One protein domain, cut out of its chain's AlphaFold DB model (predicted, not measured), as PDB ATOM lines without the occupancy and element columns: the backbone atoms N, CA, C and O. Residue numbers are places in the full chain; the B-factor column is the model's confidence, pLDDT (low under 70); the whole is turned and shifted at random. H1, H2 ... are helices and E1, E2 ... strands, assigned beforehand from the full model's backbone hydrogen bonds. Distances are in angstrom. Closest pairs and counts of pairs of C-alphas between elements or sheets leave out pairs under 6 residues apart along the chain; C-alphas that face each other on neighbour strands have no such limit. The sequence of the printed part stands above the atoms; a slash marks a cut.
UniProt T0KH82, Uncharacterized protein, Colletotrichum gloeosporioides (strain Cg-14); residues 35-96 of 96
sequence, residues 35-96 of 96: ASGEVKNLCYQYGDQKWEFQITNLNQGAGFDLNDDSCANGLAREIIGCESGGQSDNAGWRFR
ATOM      1  N   ALA A  35      98.085 127.869 125.485       95.62
ATOM      2  CA  ALA A  35      98.797 127.887 126.750       95.62
ATOM      3  C   ALA A  35      99.635 129.172 126.896       95.62
ATOM      4  O   ALA A  35      99.941 129.869 125.929       95.62
ATOM      5  N   SER A  36     100.014 129.488 128.134       95.56
ATOM      6  CA  SER A  36     100.932 130.591 128.444       95.56
ATOM      7  C   SER A  36     102.228 130.445 127.641       95.56
ATOM      8  O   SER A  36     102.935 129.450 127.801       95.56
ATOM      9  N   GLY A  37     102.568 131.437 126.816       94.50
ATOM     10  CA  GLY A  37     103.755 131.406 125.954       94.50
ATOM     11  C   GLY A  37     103.615 130.543 124.697       94.50
ATOM     12  O   GLY A  37     104.584 130.425 123.950       94.50
ATOM     13  N   GLU A  38     102.454 129.926 124.451       95.62
ATOM     14  CA  GLU A  38     102.250 129.100 123.263       95.62
ATOM     15  C   GLU A  38     102.296 129.949 121.997       95.62
ATOM     16  O   GLU A  38     101.738 131.049 121.936       95.62
ATOM     17  N   VAL A  39     102.947 129.388 120.979       94.56
ATOM     18  CA  VAL A  39     103.075 129.961 119.645       94.56
ATOM     19  C   VAL A  39     102.366 129.044 118.659       94.56
ATOM     20  O   VAL A  39     102.711 127.867 118.555       94.56
ATOM     21  N   LYS A  40     101.425 129.588 117.886       92.62
ATOM     22  CA  LYS A  40     100.852 128.905 116.720       92.62
ATOM     23  C   LYS A  40     101.252 129.643 115.456       92.62
ATOM     24  O   LYS A  40     101.343 130.868 115.453       92.62
ATOM     25  N   ASN A  41     101.488 128.887 114.390       91.19
ATOM     26  CA  ASN A  41     101.929 129.415 113.106       91.19
ATOM     27  C   ASN A  41     101.005 128.926 111.993       91.19
ATOM     28  O   ASN A  41     100.551 127.782 112.023       91.19
ATOM     29  N   LEU A  42     100.809 129.764 110.983       87.56
ATOM     30  CA  LEU A  42     100.152 129.411 109.738       87.56
ATOM     31  C   LEU A  42     101.041 129.858 108.581       87.56
ATOM     32  O   LEU A  42     101.369 131.032 108.455       87.56
ATOM     33  N   CYS A  43     101.384 128.922 107.706       85.19
ATOM     34  CA  CYS A  43     101.964 129.238 106.409       85.19
ATOM     35  C   CYS A  43     100.851 129.150 105.367       85.19
ATOM     36  O   CYS A  43     100.225 128.098 105.224       85.19
ATOM     37  N   TYR A  44     100.591 130.247 104.664       81.62
ATOM     38  CA  TYR A  44      99.608 130.305 103.594       81.62
ATOM     39  C   TYR A  44     100.290 130.703 102.287       81.62
ATOM     40  O   TYR A  44     100.982 131.717 102.212       81.62
ATOM     41  N   GLN A  45     100.092 129.899 101.248       81.19
ATOM     42  CA  GLN A  45     100.646 130.151  99.924       81.19
ATOM     43  C   GLN A  45      99.517 130.405  98.928       81.19
ATOM     44  O   GLN A  45      98.568 129.627  98.844       81.19
ATOM     45  N   TYR A  46      99.650 131.476  98.145       76.25
ATOM     46  CA  TYR A  46      98.732 131.816  97.063       76.25
ATOM     47  C   TYR A  46      99.522 132.259  95.830       76.25
ATOM     48  O   TYR A  46     100.173 133.304  95.830       76.25
ATOM     49  N   GLY A  47      99.490 131.432  94.782       84.19
ATOM     50  CA  GLY A  47     100.387 131.580  93.633       84.19
ATOM     51  C   GLY A  47     101.857 131.515  94.064       84.19
ATOM     52  O   GLY A  47     102.255 130.614  94.806       84.19
ATOM     53  N   ASP A  48     102.638 132.506  93.636       84.62
ATOM     54  CA  ASP A  48     104.065 132.635  93.968       84.62
ATOM     55  C   ASP A  48     104.321 133.402  95.278       84.62
ATOM     56  O   ASP A  48     105.469 133.608  95.673       84.62
ATOM     57  N   GLN A  49     103.262 133.844  95.964       77.50
ATOM     58  CA  GLN A  49     103.367 134.581  97.222       77.50
ATOM     59  C   GLN A  49     103.186 133.643  98.417       77.50
ATOM     60  O   GLN A  49     102.279 132.807  98.439       77.50
ATOM     61  N   LYS A  50     104.035 133.820  99.433       81.62
ATOM     62  CA  LYS A  50     103.982 133.093 100.704       81.62
ATOM     63  C   LYS A  50     103.787 134.075 101.853       81.62
ATOM     64  O   LYS A  50     104.530 135.047 101.961       81.62
ATOM     65  N   TRP A  51     102.845 133.754 102.726       80.19
ATOM     66  CA  TRP A  51     102.534 134.473 103.952       80.19
ATOM     67  C   TRP A  51     102.820 133.565 105.141       80.19
ATOM     68  O   TRP A  51     102.370 132.418 105.177       80.19
ATOM     69  N   GLU A  52     103.581 134.064 106.106       86.19
ATOM     70  CA  GLU A  52     103.853 133.369 107.360       86.19
ATOM     71  C   GLU A  52     103.248 134.185 108.489       86.19
ATOM     72  O   GLU A  52     103.697 135.295 108.746       86.19
ATOM     73  N   PHE A  53     102.236 133.621 109.136       86.81
ATOM     74  CA  PHE A  53     101.568 134.222 110.276       86.81
ATOM     75  C   PHE A  53     101.961 133.489 111.548       86.81
ATOM     76  O   PHE A  53     102.039 132.256 111.571       86.81
ATOM     77  N   GLN A  54     102.150 134.232 112.626       91.38
ATOM     78  CA  GLN A  54     102.466 133.713 113.941       91.38
ATOM     79  C   GLN A  54     101.679 134.475 115.004       91.38
ATOM     80  O   GLN A  54     101.684 135.703 115.046       91.38
ATOM     81  N   ILE A  55     101.048 133.726 115.908       92.62
ATOM     82  CA  ILE A  55     100.408 134.284 117.096       92.62
ATOM     83  C   ILE A  55     101.023 133.671 118.344       92.62
ATOM     84  O   ILE A  55     101.150 132.451 118.445       92.62
ATOM     85  N   THR A  56     101.390 134.525 119.300       95.12
ATOM     86  CA  THR A  56     101.905 134.109 120.612       95.12
ATOM     87  C   THR A  56     101.029 134.637 121.737       95.12
ATOM     88  O   THR A  56     100.748 135.836 121.776       95.12
ATOM     89  N   ASN A  57     100.664 133.777 122.691       95.56
ATOM     90  CA  ASN A  57     100.091 134.209 123.965       95.56
ATOM     91  C   ASN A  57     101.215 134.696 124.897       95.56
ATOM     92  O   ASN A  57     102.008 133.901 125.393       95.56
ATOM     93  N   LEU A  58     101.281 136.002 125.152       94.94
ATOM     94  CA  LEU A  58     102.307 136.634 125.989       94.94
ATOM     95  C   LEU A  58     101.972 136.626 127.488       94.94
ATOM     96  O   LEU A  58     102.801 137.049 128.298       94.94
ATOM     97  N   ASN A  59     100.779 136.185 127.886       92.06
ATOM     98  CA  ASN A  59     100.408 136.183 129.296       92.06
ATOM     99  C   ASN A  59     101.156 135.079 130.026       92.06
ATOM    100  O   ASN A  59     101.131 133.916 129.625       92.06
ATOM    101  N   GLN A  60     101.789 135.452 131.133       86.44
ATOM    102  CA  GLN A  60     102.529 134.517 131.961       86.44
ATOM    103  C   GLN A  60     101.583 133.867 132.971       86.44
ATOM    104  O   GLN A  60     101.040 134.533 133.849       86.44
ATOM    105  N   GLY A  61     101.383 132.556 132.839       87.12
ATOM    106  CA  GLY A  61     100.632 131.741 133.797       87.12
ATOM    107  C   GLY A  61      99.149 131.536 133.483       87.12
ATOM    108  O   GLY A  61      98.478 130.835 134.234       87.12
ATOM    109  N   ALA A  62      98.643 132.080 132.373       86.88
ATOM    110  CA  ALA A  62      97.273 131.847 131.924       86.88
ATOM    111  C   ALA A  62      97.240 131.427 130.453       86.88
ATOM    112  O   ALA A  62      97.873 132.050 129.600       86.88
ATOM    113  N   GLY A  63      96.480 130.371 130.172       90.25
ATOM    114  CA  GLY A  63      96.032 130.083 128.818       90.25
ATOM    115  C   GLY A  63      94.636 130.647 128.589       90.25
ATOM    116  O   GLY A  63      93.906 130.883 129.553       90.25
ATOM    117  N   PHE A  64      94.302 130.918 127.334       91.38
ATOM    118  CA  PHE A  64      92.977 131.367 126.916       91.38
ATOM    119  C   PHE A  64      92.838 131.242 125.397       91.38
ATOM    120  O   PHE A  64      93.821 131.053 124.674       91.38
ATOM    121  N   ASP A  65      91.599 131.317 124.928       91.06
ATOM    122  CA  ASP A  65      91.288 131.343 123.506       91.06
ATOM    123  C   ASP A  65      91.510 132.752 122.949       91.06
ATOM    124  O   ASP A  65      91.124 133.758 123.556       91.06
ATOM    125  N   LEU A  66      92.104 132.830 121.761       87.00
ATOM    126  CA  LEU A  66      92.087 134.059 120.985       87.00
ATOM    127  C   LEU A  66      90.697 134.216 120.367       87.00
ATOM    128  O   LEU A  66      90.276 133.380 119.572       87.00
ATOM    129  N   ASN A  67      89.984 135.286 120.721       84.88
ATOM    130  CA  ASN A  67      88.703 135.572 120.080       84.88
ATOM    131  C   ASN A  67      88.902 136.040 118.627       84.88
ATOM    132  O   ASN A  67      89.911 136.672 118.292       84.88
ATOM    133  N   ASP A  68      87.911 135.749 117.788       80.06
ATOM    134  CA  ASP A  68      87.977 135.980 116.343       80.06
ATOM    135  C   ASP A  68      88.214 137.461 115.998       80.06
ATOM    136  O   ASP A  68      89.050 137.768 115.148       80.06
ATOM    137  N   ASP A  69      87.567 138.388 116.713       79.62
ATOM    138  CA  ASP A  69      87.736 139.832 116.502       79.62
ATOM    139  C   ASP A  69      89.168 140.300 116.796       79.62
ATOM    140  O   ASP A  69      89.717 141.138 116.077       79.62
ATOM    141  N   SER A  70      89.805 139.773 117.844       82.62
ATOM    142  CA  SER A  70      91.190 140.116 118.197       82.62
ATOM    143  C   SER A  70      92.168 139.516 117.197       82.62
ATOM    144  O   SER A  70      93.132 140.184 116.827       82.62
ATOM    145  N   CYS A  71      91.895 138.299 116.717       81.88
ATOM    146  CA  CYS A  71      92.666 137.664 115.654       81.88
ATOM    147  C   CYS A  71      92.616 138.492 114.365       81.88
ATOM    148  O   CYS A  71      93.658 138.879 113.834       81.88
ATOM    149  N   ALA A  72      91.408 138.806 113.887       79.94
ATOM    150  CA  ALA A  72      91.201 139.536 112.642       79.94
ATOM    151  C   ALA A  72      91.792 140.949 112.714       79.94
ATOM    152  O   ALA A  72      92.549 141.345 111.833       79.94
ATOM    153  N   ASN A  73      91.519 141.696 113.789       79.56
ATOM    154  CA  ASN A  73      92.019 143.064 113.940       79.56
ATOM    155  C   ASN A  73      93.523 143.139 114.254       79.56
ATOM    156  O   ASN A  73      94.138 144.181 114.017       79.56
ATOM    157  N   GLY A  74      94.108 142.096 114.847       80.31
ATOM    158  CA  GLY A  74      95.550 141.995 115.078       80.31
ATOM    159  C   GLY A  74      96.294 141.765 113.767       80.31
ATOM    160  O   GLY A  74      97.107 142.591 113.366       80.31
ATOM    161  N   LEU A  75      95.929 140.709 113.037       78.06
ATOM    162  CA  LEU A  75      96.554 140.378 111.753       78.06
ATOM    163  C   LEU A  75      96.275 141.433 110.672       78.06
ATOM    164  O   LEU A  75      97.171 141.753 109.895       78.06
ATOM    165  N   ALA A  76      95.083 142.041 110.648       76.75
ATOM    166  CA  ALA A  76      94.787 143.141 109.727       76.75
ATOM    167  C   ALA A  76      95.721 144.337 109.932       76.75
ATOM    168  O   ALA A  76      96.113 144.970 108.956       76.75
ATOM    169  N   ARG A  77      96.107 144.643 111.178       73.38
ATOM    170  CA  ARG A  77      97.069 145.717 111.455       73.38
ATOM    171  C   ARG A  77      98.447 145.409 110.891       73.38
ATOM    172  O   ARG A  77      99.040 146.305 110.303       73.38
ATOM    173  N   GLU A  78      98.909 144.166 110.989       75.19
ATOM    174  CA  GLU A  78     100.207 143.775 110.425       75.19
ATOM    175  C   GLU A  78     100.194 143.765 108.894       75.19
ATOM    176  O   GLU A  78     101.143 144.225 108.263       75.19
ATOM    177  N   ILE A  79      99.090 143.317 108.289       69.94
ATOM    178  CA  ILE A  79      98.927 143.273 106.828       69.94
ATOM    179  C   ILE A  79      98.763 144.681 106.231       69.94
ATOM    180  O   ILE A  79      99.305 144.962 105.168       69.94
ATOM    181  N   ILE A  80      98.003 145.569 106.882       66.12
ATOM    182  CA  ILE A  80      97.734 146.932 106.384       66.12
ATOM    183  C   ILE A  80      98.883 147.887 106.732       66.12
ATOM    184  O   ILE A  80      99.161 148.823 105.987       66.12
ATOM    185  N   GLY A  81      99.533 147.678 107.876       60.06
ATOM    186  CA  GLY A  81     100.570 148.566 108.392       60.06
ATOM    187  C   GLY A  81     101.944 148.369 107.759       60.06
ATOM    188  O   GLY A  81     102.791 149.250 107.899       60.06
ATOM    189  N   CYS A  82     102.192 147.244 107.084       57.56
ATOM    190  CA  CYS A  82     103.503 146.919 106.531       57.56
ATOM    191  C   CYS A  82     103.396 146.210 105.174       57.56
ATOM    192  O   CYS A  82     102.912 145.086 105.088       57.56
ATOM    193  N   GLU A  83     103.966 146.814 104.124       59.94
ATOM    194  CA  GLU A  83     104.066 146.209 102.780       59.94
ATOM    195  C   GLU A  83     104.833 144.867 102.768       59.94
ATOM    196  O   GLU A  83     104.694 144.082 101.832       59.94
ATOM    197  N   SER A  84     105.609 144.585 103.822       66.94
ATOM    198  CA  SER A  84     106.506 143.425 103.941       66.94
ATOM    199  C   SER A  84     106.237 142.560 105.182       66.94
ATOM    200  O   SER A  84     107.089 141.751 105.555       66.94
ATOM    201  N   GLY A  85     105.088 142.742 105.840       70.19
ATOM    202  CA  GLY A  85     104.786 142.128 107.137       70.19
ATOM    203  C   GLY A  85     105.368 142.901 108.325       70.19
ATOM    204  O   GLY A  85     106.216 143.780 108.166       70.19
ATOM    205  N   GLY A  86     104.881 142.588 109.523       81.88
ATOM    206  CA  GLY A  86     105.152 143.357 110.735       81.88
ATOM    207  C   GLY A  86     105.185 142.486 111.983       81.88
ATOM    208  O   GLY A  86     105.113 141.262 111.913       81.88
ATOM    209  N   GLN A  87     105.362 143.129 113.130       89.19
ATOM    210  CA  GLN A  87     105.089 142.504 114.412       89.19
ATOM    211  C   GLN A  87     104.470 143.542 115.343       89.19
ATOM    212  O   GLN A  87     105.054 144.611 115.551       89.19
ATOM    213  N   SER A  88     103.363 143.191 115.994       88.38
ATOM    214  CA  SER A  88     102.792 144.003 117.066       88.38
ATOM    215  C   SER A  88     102.354 143.175 118.261       88.38
ATOM    216  O   SER A  88     101.995 142.003 118.150       88.38
ATOM    217  N   ASP A  89     102.371 143.836 119.415       92.00
ATOM    218  CA  ASP A  89     101.878 143.290 120.667       92.00
ATOM    219  C   ASP A  89     100.607 144.055 121.064       92.00
ATOM    220  O   ASP A  89     100.612 145.285 121.156       92.00
ATOM    221  N   ASN A  90      99.507 143.344 121.312       87.44
ATOM    222  CA  ASN A  90      98.250 143.942 121.756       87.44
ATOM    223  C   ASN A  90      97.512 143.006 122.718       87.44
ATOM    224  O   ASN A  90      97.325 141.829 122.425       87.44
ATOM    225  N   ALA A  91      97.075 143.541 123.861       88.50
ATOM    226  CA  ALA A  91      96.268 142.830 124.857       88.50
ATOM    227  C   ALA A  91      96.833 141.451 125.273       88.50
ATOM    228  O   ALA A  91      96.085 140.501 125.489       88.50
ATOM    229  N   GLY A  92      98.162 141.334 125.380       90.38
ATOM    230  CA  GLY A  92      98.823 140.080 125.754       90.38
ATOM    231  C   GLY A  92      98.968 139.068 124.613       90.38
ATOM    232  O   GLY A  92      99.285 137.911 124.874       90.38
ATOM    233  N   TRP A  93      98.784 139.491 123.364       92.94
ATOM    234  CA  TRP A  93      99.081 138.713 122.164       92.94
ATOM    235  C   TRP A  93     100.192 139.365 121.359       92.94
ATOM    236  O   TRP A  93     100.243 140.591 121.284       92.94
ATOM    237  N   ARG A  94     101.028 138.551 120.719       93.44
ATOM    238  CA  ARG A  94     101.937 138.986 119.654       93.44
ATOM    239  C   ARG A  94     101.443 138.461 118.323       93.44
ATOM    240  O   ARG A  94     101.225 137.257 118.216       93.44
ATOM    241  N   PHE A  95     101.327 139.345 117.343       91.00
ATOM    242  CA  PHE A  95     100.972 139.045 115.960       91.00
ATOM    243  C   PHE A  95     102.187 139.305 115.080       91.00
ATOM    244  O   PHE A  95     102.869 140.312 115.273       91.00
ATOM    245  N   ARG A  96     102.462 138.397 114.149       88.69
ATOM    246  CA  ARG A  96     103.529 138.500 113.157       88.69
ATOM    247  C   ARG A  96     103.088 137.855 111.854       88.69
ATOM    248  O   ARG A  96     102.298 136.888 111.946       88.69
TER     249      ARG A  96
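Overview. This is residues 35 to 96 of the 96 residues of an uncharacterized protein of Colletotrichum gloeosporioides (strain Cg-14) (UniProt T0KH82). A long two-stranded hairpin, E1 and E2, makes much of the length of a rod-like domain, and a short hairpin, E3 and E4, continues its sheet, with E4 beside residues 54 to 57 of E2. One helix, H1, packs slantwise on one face of this sheet, and the tip of the long hairpin, residues 45 to 50, sticks out free. The 62 printed residues hold E1, E2, H1, E3 and E4 along the chain; the sheet's order is E1 - E2 - E4 - E3, all antiparallel, and the class is mixed, helices and strands. The whole is compact, with a radius of gyration of the C-alphas of 12.1 A and spans of 40 by 19 by 17 A.

Arrangement. E1, residues 39 to 46, and E2, residues 49 to 57, form a hairpin at 164 degrees, with N 42 and O 53 2.8 A apart, within hydrogen-bond range. H1, residues 68 to 81, has every O i to N i+4 pair within that range. E3, residues 88 to 90, and E4, residues 93 to 95, form a second hairpin, with N 90 and O 93 at 2.8 A. E4 is also the antiparallel neighbour of E2, with N 56 and O 94 at 2.9 A. H1 is on the sheet in two layers, helix on one face, at a height over the sheet of 7.6 A. It lies over E4, slantwise to the strands at 36 degrees on the local plane; over E2 it only just fails to lie, with 2 of its C-alphas falling there. The closest C-alphas of H1 and E4 are those of Gly 74 and Phe 95, 6.2 A apart. E2, H1 and E3 make a split strand-helix-strand unit, two strands running the same way with E4 between them, and its crossover is left-handed. E1 and E3, the edge strands, are apart.

Along the chain. E1 begins at C-alpha 39, (103.075, 129.961, 119.645), and is 23.1 A long; E2 is 26.9 A, H1 19.5 A, and E3 and E4 are 6.5 A each. E4 ends at C-alpha 95, (100.972, 139.045, 115.960).

Size, cuts and confidence. The C-alphas of Gly 47 and Gly 61 are the two farthest apart, at 40.2 A. The printed part has no cut, and no link is long. Its mean pLDDT is 84.2, with residues 79 to 84 under 70.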